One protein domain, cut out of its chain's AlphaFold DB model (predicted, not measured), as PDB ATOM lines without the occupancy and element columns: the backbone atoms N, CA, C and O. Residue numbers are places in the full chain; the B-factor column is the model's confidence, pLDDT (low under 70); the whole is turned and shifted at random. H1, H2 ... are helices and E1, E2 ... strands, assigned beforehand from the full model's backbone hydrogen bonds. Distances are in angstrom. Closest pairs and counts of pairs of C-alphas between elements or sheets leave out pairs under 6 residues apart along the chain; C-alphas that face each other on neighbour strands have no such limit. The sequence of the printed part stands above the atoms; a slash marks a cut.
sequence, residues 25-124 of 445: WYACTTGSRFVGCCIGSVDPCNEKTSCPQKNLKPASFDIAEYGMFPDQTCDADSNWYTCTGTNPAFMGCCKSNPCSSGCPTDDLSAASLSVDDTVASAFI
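What this domain is: This is residues 25 to 124 of the 445 residues of an uncharacterized protein of Aureobasidium melanogenum CBS 110374 (UniProt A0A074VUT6). This model has little regular structure: two small strand hairpins, E1 with E2 and E3 with E4, sit among long loops, and the short helix H1 lies off to one side. The printed part has 100 residues, 23 in named elements: four strands, then one helix, class mixed. Both two-stranded sheets are antiparallel; the whole is compact, radius of gyration of the C-alphas 12.6 A, spans 34 by 30 by 25 A.

Where its parts are: E1, residues 25 to 27, begins at C-alpha (-0.644, 44.817, -77.831). E2 is residues 34 to 38, E3 79 to 83, 12.4 A long, and E4 90 to 94, 10.0 A. H1, residues 117 to 121, ends at C-alpha (7.160, 50.395, -89.704).

How they stand to each other: In hairpin E1 and E2, N 26 and O 36 are 2.9 A apart; in hairpin E3 and E4, N 83 and O 90 are 2.8 A apart, both within hydrogen-bond range. The closest C-alphas of E2 and E4, Gly 36 and Gly 92, are 6.8 A apart. Residues 111 to 112 pair antiparallel with 34 to 35 of E2, and 108 to 109 with 93 to 94 of E4. H1 is apart from E1, E2 and E3; its O i to N i+4 pair is within range.

The domain as a whole: Links E2 to E3 and E4 to H1 are long. The printed part has no cut, and no printed residue is under 70 in pLDDT.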
ATOM      1  N   TRP A  25      -1.388  43.795 -77.106       92.94
ATOM      2  CA  TRP A  25      -0.644  44.817 -77.831       92.94
ATOM      3  C   TRP A  25      -1.328  45.102 -79.170       92.94
ATOM      4  O   TRP A  25      -1.733  44.177 -79.875       92.94
ATOM      5  N   TYR A  26      -1.440  46.381 -79.519       92.19
ATOM      6  CA  TYR A  26      -1.997  46.854 -80.782       92.19
ATOM      7  C   TYR A  26      -1.031  47.840 -81.443       92.19
ATOM      8  O   TYR A  26      -0.353  48.610 -80.763       92.19
ATOM      9  N   ALA A  27      -1.007  47.832 -82.776       92.25
ATOM     10  CA  ALA A  27      -0.296  48.799 -83.608       92.25
ATOM     11  C   ALA A  27      -1.114  49.035 -84.887       92.25
ATOM     12  O   ALA A  27      -1.000  48.310 -85.877       92.25
ATOM     13  N   CYS A  28      -2.018  50.007 -84.824       91.62
ATOM     14  CA  CYS A  28      -3.055  50.235 -85.820       91.62
ATOM     15  C   CYS A  28      -2.510  51.046 -87.003       91.62
ATOM     16  O   CYS A  28      -2.185  52.218 -86.860       91.62
ATOM     17  N   THR A  29      -2.424  50.458 -88.197       87.94
ATOM     18  CA  THR A  29      -1.987  51.182 -89.409       87.94
ATOM     19  C   THR A  29      -3.032  52.164 -89.930       87.94
ATOM     20  O   THR A  29      -2.696  53.182 -90.538       87.94
ATOM     21  N   THR A  30      -4.305  51.867 -89.689       83.44
ATOM     22  CA  THR A  30      -5.460  52.658 -90.106       83.44
ATOM     23  C   THR A  30      -6.232  53.181 -88.896       83.44
ATOM     24  O   THR A  30      -5.978  52.810 -87.747       83.44
ATOM     25  N   GLY A  31      -7.178  54.077 -89.167       87.81
ATOM     26  CA  GLY A  31      -8.117  54.591 -88.185       87.81
ATOM     27  C   GLY A  31      -7.473  55.477 -87.119       87.81
ATOM     28  O   GLY A  31      -6.895  56.509 -87.445       87.81
ATOM     29  N   SER A  32      -7.574  55.086 -85.848       89.50
ATOM     30  CA  SER A  32      -7.034  55.848 -84.704       89.50
ATOM     31  C   SER A  32      -5.507  56.004 -84.705       89.50
ATOM     32  O   SER A  32      -4.974  56.791 -83.924       89.50
ATOM     33  N   ARG A  33      -4.803  55.193 -85.509       91.25
ATOM     34  CA  ARG A  33      -3.353  54.951 -85.450       91.25
ATOM     35  C   ARG A  33      -2.819  54.552 -84.064       91.25
ATOM     36  O   ARG A  33      -1.622  54.663 -83.829       91.25
ATOM     37  N   PHE A  34      -3.665  54.062 -83.151       93.56
ATOM     38  CA  PHE A  34      -3.253  53.681 -81.794       93.56
ATOM     39  C   PHE A  34      -2.090  52.672 -81.778       93.56
ATOM     40  O   PHE A  34      -2.094  51.687 -82.520       93.56
ATOM     41  N   VAL A  35      -1.131  52.883 -80.874       93.88
ATOM     42  CA  VAL A  35      -0.081  51.915 -80.543       93.88
ATOM     43  C   VAL A  35       0.062  51.771 -79.028       93.88
ATOM     44  O   VAL A  35       0.029  52.760 -78.297       93.88
ATOM     45  N   GLY A  36       0.202  50.538 -78.541       94.19
ATOM     46  CA  GLY A  36       0.333  50.250 -77.111       94.19
ATOM     47  C   GLY A  36      -0.531  49.089 -76.625       94.19
ATOM     48  O   GLY A  36      -1.134  48.348 -77.404       94.19
ATOM     49  N   CYS A  37      -0.602  48.938 -75.303       95.19
ATOM     50  CA  CYS A  37      -1.382  47.894 -74.646       95.19
ATOM     51  C   CYS A  37      -2.790  48.378 -74.281       95.19
ATOM     52  O   CYS A  37      -2.952  49.391 -73.595       95.19
ATOM     53  N   CYS A  38      -3.810  47.620 -74.688       94.75
ATOM     54  CA  CYS A  38      -5.211  47.896 -74.370       94.75
ATOM     55  C   CYS A  38      -5.905  46.647 -73.798       94.75
ATOM     56  O   CYS A  38      -5.684  45.531 -74.273       94.75
ATOM     57  N   ILE A  39      -6.756  46.819 -72.778       93.50
ATOM     58  CA  ILE A  39      -7.612  45.748 -72.231       93.50
ATOM     59  C   ILE A  39      -9.064  45.848 -72.722       93.50
ATOM     60  O   ILE A  39      -9.603  46.938 -72.910       93.50
ATOM     61  N   GLY A  40      -9.738  44.699 -72.814       87.56
ATOM     62  CA  GLY A  40     -11.177  44.591 -73.080       87.56
ATOM     63  C   GLY A  40     -11.553  44.470 -74.561       87.56
ATOM     64  O   GLY A  40     -10.720  44.580 -75.448       87.56
ATOM     65  N   SER A  41     -12.841  44.235 -74.821       81.50
ATOM     66  CA  SER A  41     -13.377  43.861 -76.143       81.50
ATOM     67  C   SER A  41     -13.616  45.030 -77.112       81.50
ATOM     68  O   SER A  41     -14.377  44.888 -78.064       81.50
ATOM     69  N   VAL A  42     -13.032  46.202 -76.849       86.19
ATOM     70  CA  VAL A  42     -13.133  47.377 -77.728       86.19
ATOM     71  C   VAL A  42     -11.887  47.406 -78.598       86.19
ATOM     72  O   VAL A  42     -10.794  47.591 -78.074       86.19
ATOM     73  N   ASP A  43     -12.055  47.237 -79.908       89.38
ATOM     74  CA  ASP A  43     -10.968  47.378 -80.878       89.38
ATOM     75  C   ASP A  43     -10.463  48.839 -80.900       89.38
ATOM     76  O   ASP A  43     -11.211  49.730 -81.325       89.38
ATOM     77  N   PRO A  44      -9.218  49.103 -80.454       91.19
ATOM     78  CA  PRO A  44      -8.686  50.453 -80.332       91.19
ATOM     79  C   PRO A  44      -8.260  51.055 -81.677       91.19
ATOM     80  O   PRO A  44      -7.865  52.219 -81.701       91.19
ATOM     81  N   CYS A  45      -8.322  50.312 -82.790       91.06
ATOM     82  CA  CYS A  45      -7.974  50.821 -84.118       91.06
ATOM     83  C   CYS A  45      -9.074  51.685 -84.760       91.06
ATOM     84  O   CYS A  45      -8.835  52.345 -85.770       91.06
ATOM     85  N   ASN A  46     -10.275  51.737 -84.179       89.38
ATOM     86  CA  ASN A  46     -11.399  52.495 -84.728       89.38
ATOM     87  C   ASN A  46     -11.180  54.015 -84.632       89.38
ATOM     88  O   ASN A  46     -10.948  54.541 -83.548       89.38
ATOM     89  N   GLU A  47     -11.373  54.743 -85.740       80.06
ATOM     90  CA  GLU A  47     -11.215  56.214 -85.840       80.06
ATOM     91  C   GLU A  47     -11.885  57.006 -84.710       80.06
ATOM     92  O   GLU A  47     -11.353  58.003 -84.232       80.06
ATOM     93  N   LYS A  48     -13.074  56.564 -84.290       77.94
ATOM     94  CA  LYS A  48     -13.902  57.235 -83.275       77.94
ATOM     95  C   LYS A  48     -13.646  56.725 -81.853       77.94
ATOM     96  O   LYS A  48     -14.179  57.296 -80.905       77.94
ATOM     97  N   THR A  49     -12.863  55.655 -81.716       82.12
ATOM     98  CA  THR A  49     -12.677  54.899 -80.476       82.12
ATOM     99  C   THR A  49     -11.250  54.350 -80.404       82.12
ATOM    100  O   THR A  49     -11.025  53.145 -80.506       82.12
ATOM    101  N   SER A  50     -10.279  55.246 -80.196       88.88
ATOM    102  CA  SER A  50      -8.945  54.859 -79.710       88.88
ATOM    103  C   SER A  50      -9.044  54.151 -78.347       88.88
ATOM    104  O   SER A  50     -10.095  54.206 -77.696       88.88
ATOM    105  N   CYS A  51      -7.968  53.500 -77.888       92.19
ATOM    106  CA  CYS A  51      -7.954  52.809 -76.594       92.19
ATOM    107  C   CYS A  51      -8.388  53.763 -75.457       92.19
ATOM    108  O   CYS A  51      -7.692  54.743 -75.184       92.19
ATOM    109  N   PRO A  52      -9.523  53.519 -74.768       91.50
ATOM    110  CA  PRO A  52      -9.999  54.442 -73.741       91.50
ATOM    111  C   PRO A  52      -9.045  54.486 -72.544       91.50
ATOM    112  O   PRO A  52      -8.632  53.430 -72.083       91.50
ATOM    113  N   GLN A  53      -8.800  55.662 -71.958       90.88
ATOM    114  CA  GLN A  53      -7.863  55.877 -70.835       90.88
ATOM    115  C   GLN A  53      -7.887  54.778 -69.747       90.88
ATOM    116  O   GLN A  53      -6.865  54.191 -69.414       90.88
ATOM    117  N   LYS A  54      -9.075  54.415 -69.241       90.50
ATOM    118  CA  LYS A  54      -9.261  53.332 -68.244       90.50
ATOM    119  C   LYS A  54      -8.783  51.935 -68.707       90.50
ATOM    120  O   LYS A  54      -8.382  51.098 -67.894       90.50
ATOM    121  N   ASN A  55      -8.834  51.678 -70.012       92.81
ATOM    122  CA  ASN A  55      -8.439  50.434 -70.669       92.81
ATOM    123  C   ASN A  55      -6.965  50.448 -71.116       92.81
ATOM    124  O   ASN A  55      -6.417  49.385 -71.393       92.81
ATOM    125  N   LEU A  56      -6.315  51.609 -71.155       93.50
ATOM    126  CA  LEU A  56      -4.907  51.746 -71.512       93.50
ATOM    127  C   LEU A  56      -4.006  51.109 -70.444       93.50
ATOM    128  O   LEU A  56      -4.307  51.187 -69.249       93.50
ATOM    129  N   LYS A  57      -2.924  50.440 -70.849       95.00
ATOM    130  CA  LYS A  57      -1.952  49.801 -69.946       95.00
ATOM    131  C   LYS A  57      -0.518  50.124 -70.384       95.00
ATOM    132  O   LYS A  57      -0.299  50.345 -71.575       95.00
ATOM    133  N   PRO A  58       0.454  50.181 -69.452       94.25
ATOM    134  CA  PRO A  58       1.853  50.377 -69.812       94.25
ATOM    135  C   PRO A  58       2.343  49.192 -70.649       94.25
ATOM    136  O   PRO A  58       2.027  48.038 -70.343       94.25
ATOM    137  N   ALA A  59       3.113  49.482 -71.695       95.00
ATOM    138  CA  ALA A  59       3.759  48.471 -72.521       95.00
ATOM    139  C   ALA A  59       5.218  48.263 -72.088       95.00
ATOM    140  O   ALA A  59       5.849  49.157 -71.523       95.00
ATOM    141  N   SER A  60       5.738  47.074 -72.368       94.94
ATOM    142  CA  SER A  60       7.119  46.646 -72.144       94.94
ATOM    143  C   SER A  60       7.706  46.104 -73.447       94.94
ATOM    144  O   SER A  60       6.982  45.837 -74.406       94.94
ATOM    145  N   PHE A  61       9.023  45.957 -73.474       93.56
ATOM    146  CA  PHE A  61       9.828  45.543 -74.619       93.56
ATOM    147  C   PHE A  61      11.096  44.834 -74.115       93.56
ATOM    148  O   PHE A  61      11.409  44.938 -72.923       93.56
ATOM    149  N   ASP A  62      11.834  44.138 -74.982       92.69
ATOM    150  CA  ASP A  62      13.162  43.630 -74.622       92.69
ATOM    151  C   ASP A  62      14.172  44.787 -74.519       92.69
ATOM    152  O   ASP A  62      14.445  45.516 -75.475       92.69
ATOM    153  N   ILE A  63      14.769  44.916 -73.335       91.06
ATOM    154  CA  ILE A  63      15.826  45.873 -72.999       91.06
ATOM    155  C   ILE A  63      17.036  45.744 -73.947       91.06
ATOM    156  O   ILE A  63      17.732  46.738 -74.164       91.06
ATOM    157  N   ALA A  64      17.276  44.567 -74.535       89.12
ATOM    158  CA  ALA A  64      18.327  44.349 -75.531       89.12
ATOM    159  C   ALA A  64      18.179  45.237 -76.784       89.12
ATOM    160  O   ALA A  64      19.184  45.649 -77.360       89.12
ATOM    161  N   GLU A  65      16.946  45.587 -77.161       88.50
ATOM    162  CA  GLU A  65      16.615  46.400 -78.340       88.50
ATOM    163  C   GLU A  65      16.386  47.887 -77.980       88.50
ATOM    164  O   GLU A  65      15.798  48.657 -78.743       88.50
ATOM    165  N   TYR A  66      16.848  48.340 -76.808       88.50
ATOM    166  CA  TYR A  66      16.729  49.742 -76.403       88.50
ATOM    167  C   TYR A  66      17.476  50.690 -77.357       88.50
ATOM    168  O   TYR A  66      18.684  50.574 -77.561       88.50
ATOM    169  N   GLY A  67      16.749  51.655 -77.928       86.12
ATOM    170  CA  GLY A  67      17.263  52.563 -78.959       86.12
ATOM    171  C   GLY A  67      17.331  51.954 -80.369       86.12
ATOM    172  O   GLY A  67      17.725  52.649 -81.302       86.12
ATOM    173  N   MET A  68      16.915  50.692 -80.543       84.50
ATOM    174  CA  MET A  68      16.818  50.003 -81.841       84.50
ATOM    175  C   MET A  68      15.437  50.156 -82.502       84.50
ATOM    176  O   MET A  68      15.160  49.522 -83.517       84.50
ATOM    177  N   PHE A  69      14.581  51.034 -81.973       87.06
ATOM    178  CA  PHE A  69      13.293  51.416 -82.552       87.06
ATOM    179  C   PHE A  69      13.039  52.925 -82.358       87.06
ATOM    180  O   PHE A  69      13.533  53.501 -81.386       87.06
ATOM    181  N   PRO A  70      12.297  53.588 -83.266       89.81
ATOM    182  CA  PRO A  70      12.075  55.032 -83.219       89.81
ATOM    183  C   PRO A  70      10.871  55.426 -82.347       89.81
ATOM    184  O   PRO A  70       9.885  54.692 -82.238       89.81
ATOM    185  N   ASP A  71      10.921  56.631 -81.782       91.38
ATOM    186  CA  ASP A  71       9.854  57.177 -80.939       91.38
ATOM    187  C   ASP A  71       8.541  57.410 -81.712       91.38
ATOM    188  O   ASP A  71       8.542  57.729 -82.902       91.38
ATOM    189  N   GLN A  72       7.407  57.247 -81.022       91.38
ATOM    190  CA  GLN A  72       6.061  57.410 -81.590       91.38
ATOM    191  C   GLN A  72       5.378  58.691 -81.078       91.38
ATOM    192  O   GLN A  72       5.874  59.365 -80.178       91.38
ATOM    193  N   THR A  73       4.256  59.077 -81.691       93.44
ATOM    194  CA  THR A  73       3.610  60.377 -81.447       93.44
ATOM    195  C   THR A  73       2.625  60.320 -80.277       93.44
ATOM    196  O   THR A  73       1.781  59.426 -80.206       93.44
ATOM    197  N   CYS A  74       2.711  61.300 -79.378       93.88
ATOM    198  CA  CYS A  74       1.864  61.437 -78.192       93.88
ATOM    199  C   CYS A  74       0.870  62.599 -78.309       93.88
ATOM    200  O   CYS A  74       1.033  63.487 -79.149       93.88
ATOM    201  N   ASP A  75      -0.126  62.615 -77.421       87.56
ATOM    202  CA  ASP A  75      -0.922  63.811 -77.137       87.56
ATOM    203  C   ASP A  75      -0.021  64.970 -76.665       87.56
ATOM    204  O   ASP A  75       1.015  64.755 -76.038       87.56
ATOM    205  N   ALA A  76      -0.432  66.218 -76.908       83.00
ATOM    206  CA  ALA A  76       0.401  67.407 -76.670       83.00
ATOM    207  C   ALA A  76       0.834  67.641 -75.201       83.00
ATOM    208  O   ALA A  76       1.750  68.425 -74.957       83.00
ATOM    209  N   ASP A  77       0.190  66.971 -74.240       88.19
ATOM    210  CA  ASP A  77       0.494  67.052 -72.804       88.19
ATOM    211  C   ASP A  77       1.490  65.974 -72.322       88.19
ATOM    212  O   ASP A  77       1.844  65.962 -71.140       88.19
ATOM    213  N   SER A  78       1.910  65.035 -73.177       93.75
ATOM    214  CA  SER A  78       2.762  63.900 -72.799       93.75
ATOM    215  C   SER A  78       3.931  63.678 -73.756       93.75
ATOM    216  O   SER A  78       3.926  64.095 -74.911       93.75
ATOM    217  N   ASN A  79       4.970  63.011 -73.254       94.44
ATOM    218  CA  ASN A  79       6.150  62.652 -74.034       94.44
ATOM    219  C   ASN A  79       6.231  61.134 -74.175       94.44
ATOM    220  O   ASN A  79       5.821  60.391 -73.277       94.44
ATOM    221  N   TRP A  80       6.787  60.672 -75.292       94.69
ATOM    222  CA  TRP A  80       7.140  59.271 -75.461       94.69
ATOM    223  C   TRP A  80       8.385  58.981 -74.624       94.69
ATOM    224  O   TRP A  80       9.378  59.704 -74.707       94.69
ATOM    225  N   TYR A  81       8.327  57.932 -73.809       94.75
ATOM    226  CA  TYR A  81       9.458  57.470 -73.015       94.75
ATOM    227  C   TYR A  81       9.757  56.010 -73.319       94.75
ATOM    228  O   TYR A  81       8.852  55.193 -73.491       94.75
ATOM    229  N   THR A  82      11.044  55.683 -73.289       94.50
ATOM    230  CA  THR A  82      11.578  54.324 -73.308       94.50
ATOM    231  C   THR A  82      12.495  54.173 -72.095       94.50
ATOM    232  O   THR A  82      13.395  54.979 -71.872       94.50
ATOM    233  N   CYS A  83      12.229  53.182 -71.246       94.75
ATOM    234  CA  CYS A  83      12.873  53.050 -69.942       94.75
ATOM    235  C   CYS A  83      13.292  51.607 -69.671       94.75
ATOM    236  O   CYS A  83      12.456  50.709 -69.597       94.75
ATOM    237  N   THR A  84      14.589  51.410 -69.445       94.56
ATOM    238  CA  THR A  84      15.209  50.111 -69.127       94.56
ATOM    239  C   THR A  84      15.474  49.909 -67.632       94.56
ATOM    240  O   THR A  84      15.731  48.792 -67.198       94.56
ATOM    241  N   GLY A  85      15.412  50.980 -66.830       89.00
ATOM    242  CA  GLY A  85      15.612  50.933 -65.374       89.00
ATOM    243  C   GLY A  85      14.392  50.460 -64.575       89.00
ATOM    244  O   GLY A  85      14.511  50.177 -63.382       89.00
ATOM    245  N   THR A  86      13.220  50.366 -65.207       90.31
ATOM    246  CA  THR A  86      11.998  49.844 -64.586       90.31
ATOM    247  C   THR A  86      11.928  48.324 -64.735       90.31
ATOM    248  O   THR A  86      12.472  47.754 -65.677       90.31
ATOM    249  N   ASN A  87      11.247  47.653 -63.804       89.81
ATOM    250  CA  ASN A  87      11.001  46.213 -63.866       89.81
ATOM    251  C   ASN A  87       9.485  45.966 -63.792       89.81
ATOM    252  O   ASN A  87       8.922  46.115 -62.705       89.81
ATOM    253  N   PRO A  88       8.807  45.612 -64.901       91.31
ATOM    254  CA  PRO A  88       9.322  45.460 -66.273       91.31
ATOM    255  C   PRO A  88       9.732  46.795 -66.923       91.31
ATOM    256  O   PRO A  88       9.454  47.872 -66.386       91.31
ATOM    257  N   ALA A  89      10.380  46.722 -68.088       94.25
ATOM    258  CA  ALA A  89      10.700  47.891 -68.906       94.25
ATOM    259  C   ALA A  89       9.423  48.664 -69.293       94.25
ATOM    260  O   ALA A  89       8.339  48.085 -69.371       94.25
ATOM    261  N   PHE A  90       9.540  49.970 -69.532       95.38
ATOM    262  CA  PHE A  90       8.411  50.810 -69.941       95.38
ATOM    263  C   PHE A  90       8.642  51.417 -71.325       95.38
ATOM    264  O   PHE A  90       9.665  52.062 -71.554       95.38
ATOM    265  N   MET A  91       7.653  51.284 -72.206       94.75
ATOM    266  CA  MET A  91       7.485  52.138 -73.381       94.75
ATOM    267  C   MET A  91       6.064  52.710 -73.456       94.75
ATOM    268  O   MET A  91       5.091  52.046 -73.084       94.75
ATOM    269  N   GLY A  92       5.943  53.941 -73.954       95.12
ATOM    270  CA  GLY A  92       4.658  54.607 -74.182       95.12
ATOM    271  C   GLY A  92       4.680  56.105 -73.885       95.12
ATOM    272  O   GLY A  92       5.695  56.663 -73.463       95.12
ATOM    273  N   CYS A  93       3.534  56.756 -74.077       96.06
ATOM    274  CA  CYS A  93       3.349  58.167 -73.749       96.06
ATOM    275  C   CYS A  93       3.012  58.347 -72.262       96.06
ATOM    276  O   CYS A  93       2.047  57.766 -71.759       96.06
ATOM    277  N   CYS A  94       3.781  59.178 -71.556       96.00
ATOM    278  CA  CYS A  94       3.563  59.513 -70.147       96.00
ATOM    279  C   CYS A  94       3.681  61.031 -69.926       96.00
ATOM    280  O   CYS A  94       4.432  61.709 -70.630       96.00
ATOM    281  N   LYS A  95       2.937  61.582 -68.963       95.38
ATOM    282  CA  LYS A  95       3.037  63.003 -68.571       95.38
ATOM    283  C   LYS A  95       4.201  63.256 -67.610       95.38
ATOM    284  O   LYS A  95       4.945  64.220 -67.773       95.38
ATOM    285  N   SER A  96       4.379  62.375 -66.627       93.00
ATOM    286  CA  SER A  96       5.551  62.338 -65.747       93.00
ATOM    287  C   SER A  96       6.668  61.472 -66.344       93.00
ATOM    288  O   SER A  96       6.446  60.725 -67.293       93.00
ATOM    289  N   ASN A  97       7.892  61.567 -65.807       93.56
ATOM    290  CA  ASN A  97       9.001  60.704 -66.227       93.56
ATOM    291  C   ASN A  97       8.841  59.303 -65.595       93.56
ATOM    292  O   ASN A  97       8.953  59.188 -64.372       93.56
ATOM    293  N   PRO A  98       8.632  58.235 -66.386       94.88
ATOM    294  CA  PRO A  98       8.332  56.914 -65.852       94.88
ATOM    295  C   PRO A  98       9.580  56.087 -65.521       94.88
ATOM    296  O   PRO A  98       9.457  55.035 -64.897       94.88
ATOM    297  N   CYS A  99      10.791  56.523 -65.888       93.88
ATOM    298  CA  CYS A  99      11.982  55.666 -65.853       93.88
ATOM    299  C   CYS A  99      12.500  55.306 -64.446       93.88
ATOM    300  O   CYS A  99      13.432  54.511 -64.335       93.88
ATOM    301  N   SER A 100      11.912  55.854 -63.378       89.69
ATOM    302  CA  SER A 100      12.239  55.501 -61.986       89.69
ATOM    303  C   SER A 100      11.265  54.509 -61.337       89.69
ATOM    304  O   SER A 100      11.642  53.851 -60.370       89.69
ATOM    305  N   SER A 101      10.021  54.408 -61.822       89.31
ATOM    306  CA  SER A 101       8.935  53.695 -61.118       89.31
ATOM    307  C   SER A 101       7.846  53.098 -62.019       89.31
ATOM    308  O   SER A 101       6.889  52.522 -61.509       89.31
ATOM    309  N   GLY A 102       7.959  53.247 -63.340       91.75
ATOM    310  CA  GLY A 102       6.851  53.072 -64.278       91.75
ATOM    311  C   GLY A 102       5.947  54.311 -64.343       91.75
ATOM    312  O   GLY A 102       6.018  55.197 -63.489       91.75
ATOM    313  N   CYS A 103       5.106  54.374 -65.379       94.44
ATOM    314  CA  CYS A 103       4.150  55.464 -65.584       94.44
ATOM    315  C   CYS A 103       2.873  55.255 -64.739       94.44
ATOM    316  O   CYS A 103       2.267  54.184 -64.843       94.44
ATOM    317  N   PRO A 104       2.424  56.244 -63.939       93.50
ATOM    318  CA  PRO A 104       1.123  56.202 -63.268       93.50
ATOM    319  C   PRO A 104      -0.041  56.132 -64.267       93.50
ATOM    320  O   PRO A 104      -0.002  56.781 -65.307       93.50
ATOM    321  N   THR A 105      -1.118  55.408 -63.943       91.44
ATOM    322  CA  THR A 105      -2.277  55.222 -64.846       91.44
ATOM    323  C   THR A 105      -2.950  56.536 -65.270       91.44
ATOM    324  O   THR A 105      -3.498  56.611 -66.366       91.44
ATOM    325  N   ASP A 106      -2.906  57.566 -64.422       91.81
ATOM    326  CA  ASP A 106      -3.500  58.882 -64.699       91.81
ATOM    327  C   ASP A 106      -2.603  59.772 -65.591       91.81
ATOM    328  O   ASP A 106      -3.108  60.643 -66.302       91.81
ATOM    329  N   ASP A 107      -1.289  59.512 -65.596       94.25
ATOM    330  CA  ASP A 107      -0.283  60.173 -66.443       94.25
ATOM    331  C   ASP A 107      -0.018  59.417 -67.756       94.25
ATOM    332  O   ASP A 107       0.510  59.991 -68.710       94.25
ATOM    333  N   LEU A 108      -0.361  58.130 -67.809       94.38
ATOM    334  CA  LEU A 108      -0.291  57.301 -69.006       94.38
ATOM    335  C   LEU A 108      -1.247  57.856 -70.066       94.38
ATOM    336  O   LEU A 108      -2.353  58.278 -69.752       94.38
ATOM    337  N   SER A 109      -0.838  57.869 -71.329       94.81
ATOM    338  CA  SER A 109      -1.635  58.434 -72.427       94.81
ATOM    339  C   SER A 109      -1.507  57.590 -73.687       94.81
ATOM    340  O   SER A 109      -0.548  56.830 -73.846       94.81
ATOM    341  N   ALA A 110      -2.520  57.655 -74.551       93.81
ATOM    342  CA  ALA A 110      -2.550  56.845 -75.756       93.81
ATOM    343  C   ALA A 110      -1.439  57.307 -76.709       93.81
ATOM    344  O   ALA A 110      -1.345  58.488 -77.035       93.81
ATOM    345  N   ALA A 111      -0.604  56.375 -77.163       94.75
ATOM    346  CA  ALA A 111       0.347  56.659 -78.225       94.75
ATOM    347  C   ALA A 111      -0.301  56.426 -79.593       94.75
ATOM    348  O   ALA A 111      -1.201  55.595 -79.752       94.75
ATOM    349  N   SER A 112       0.197  57.147 -80.591       93.50
ATOM    350  CA  SER A 112      -0.189  57.022 -81.991       93.50
ATOM    351  C   SER A 112       1.040  56.735 -82.852       93.50
ATOM    352  O   SER A 112       2.106  57.327 -82.659       93.50
ATOM    353  N   LEU A 113       0.906  55.807 -83.799       93.12
ATOM    354  CA  LEU A 113       1.926  55.547 -84.805       93.12
ATOM    355  C   LEU A 113       2.186  56.816 -85.607       93.12
ATOM    356  O   LEU A 113       1.245  57.437 -86.113       93.12
ATOM    357  N   SER A 114       3.469  57.140 -85.779       90.44
ATOM    358  CA  SER A 114       3.910  58.277 -86.589       90.44
ATOM    359  C   SER A 114       3.221  58.310 -87.957       90.44
ATOM    360  O   SER A 114       2.916  57.272 -88.547       90.44
ATOM    361  N   VAL A 115       2.996  59.515 -88.482       86.75
ATOM    362  CA  VAL A 115       2.495  59.729 -89.852       86.75
ATOM    363  C   VAL A 115       3.541  59.305 -90.895       86.75
ATOM    364  O   VAL A 115       3.188  58.980 -92.024       86.75
ATOM    365  N   ASP A 116       4.821  59.255 -90.515       87.38
ATOM    366  CA  ASP A 116       5.874  58.658 -91.331       87.38
ATOM    367  C   ASP A 116       5.815  57.125 -91.218       87.38
ATOM    368  O   ASP A 116       6.146  56.542 -90.179       87.38
ATOM    369  N   ASP A 117       5.401  56.458 -92.298       82.19
ATOM    370  CA  ASP A 117       5.274  55.000 -92.333       82.19
ATOM    371  C   ASP A 117       6.623  54.261 -92.197       82.19
ATOM    372  O   ASP A 117       6.625  53.080 -91.845       82.19
ATOM    373  N   THR A 118       7.776  54.918 -92.401       82.44
ATOM    374  CA  THR A 118       9.095  54.328 -92.097       82.44
ATOM    375  C   THR A 118       9.344  54.276 -90.590       82.44
ATOM    376  O   THR A 118       9.847  53.270 -90.091       82.44
ATOM    377  N   VAL A 119       8.901  55.293 -89.843       85.81
ATOM    378  CA  VAL A 119       8.954  55.340 -88.372       85.81
ATOM    379  C   VAL A 119       7.910  54.407 -87.759       85.81
ATOM    380  O   VAL A 119       8.222  53.645 -86.844       85.81
ATOM    381  N   ALA A 120       6.687  54.397 -88.294       86.88
ATOM    382  CA  ALA A 120       5.651  53.462 -87.864       86.88
ATOM    383  C   ALA A 120       6.009  51.997 -88.190       86.88
ATOM    384  O   ALA A 120       5.550  51.089 -87.495       86.88
ATOM    385  N   SER A 121       6.840  51.748 -89.220       85.88
ATOM    386  CA  SER A 121       7.160  50.395 -89.704       85.88
ATOM    387  C   SER A 121       7.633  49.449 -88.603       85.88
ATOM    388  O   SER A 121       7.182  48.303 -88.568       85.88
ATOM    389  N   ALA A 122       8.461  49.943 -87.677       86.62
ATOM    390  CA  ALA A 122       9.034  49.168 -86.580       86.62
ATOM    391  C   ALA A 122       7.971  48.549 -85.654       86.62
ATOM    392  O   ALA A 122       8.219  47.506 -85.064       86.62
ATOM    393  N   PHE A 123       6.778  49.141 -85.546       86.94
ATOM    394  CA  PHE A 123       5.763  48.748 -84.565       86.94
ATOM    395  C   PHE A 123       4.689  47.806 -85.129       86.94
ATOM    396  O   PHE A 123       3.901  47.265 -84.359       86.94
ATOM    397  N   ILE A 124       4.637  47.578 -86.444       86.50
ATOM    398  CA  ILE A 124       3.513  46.904 -87.121       86.50
ATOM    399  C   ILE A 124       3.881  45.467 -87.522       86.50
ATOM    400  O   ILE A 124       4.681  45.276 -88.438       86.50
TER     401      ILE A 124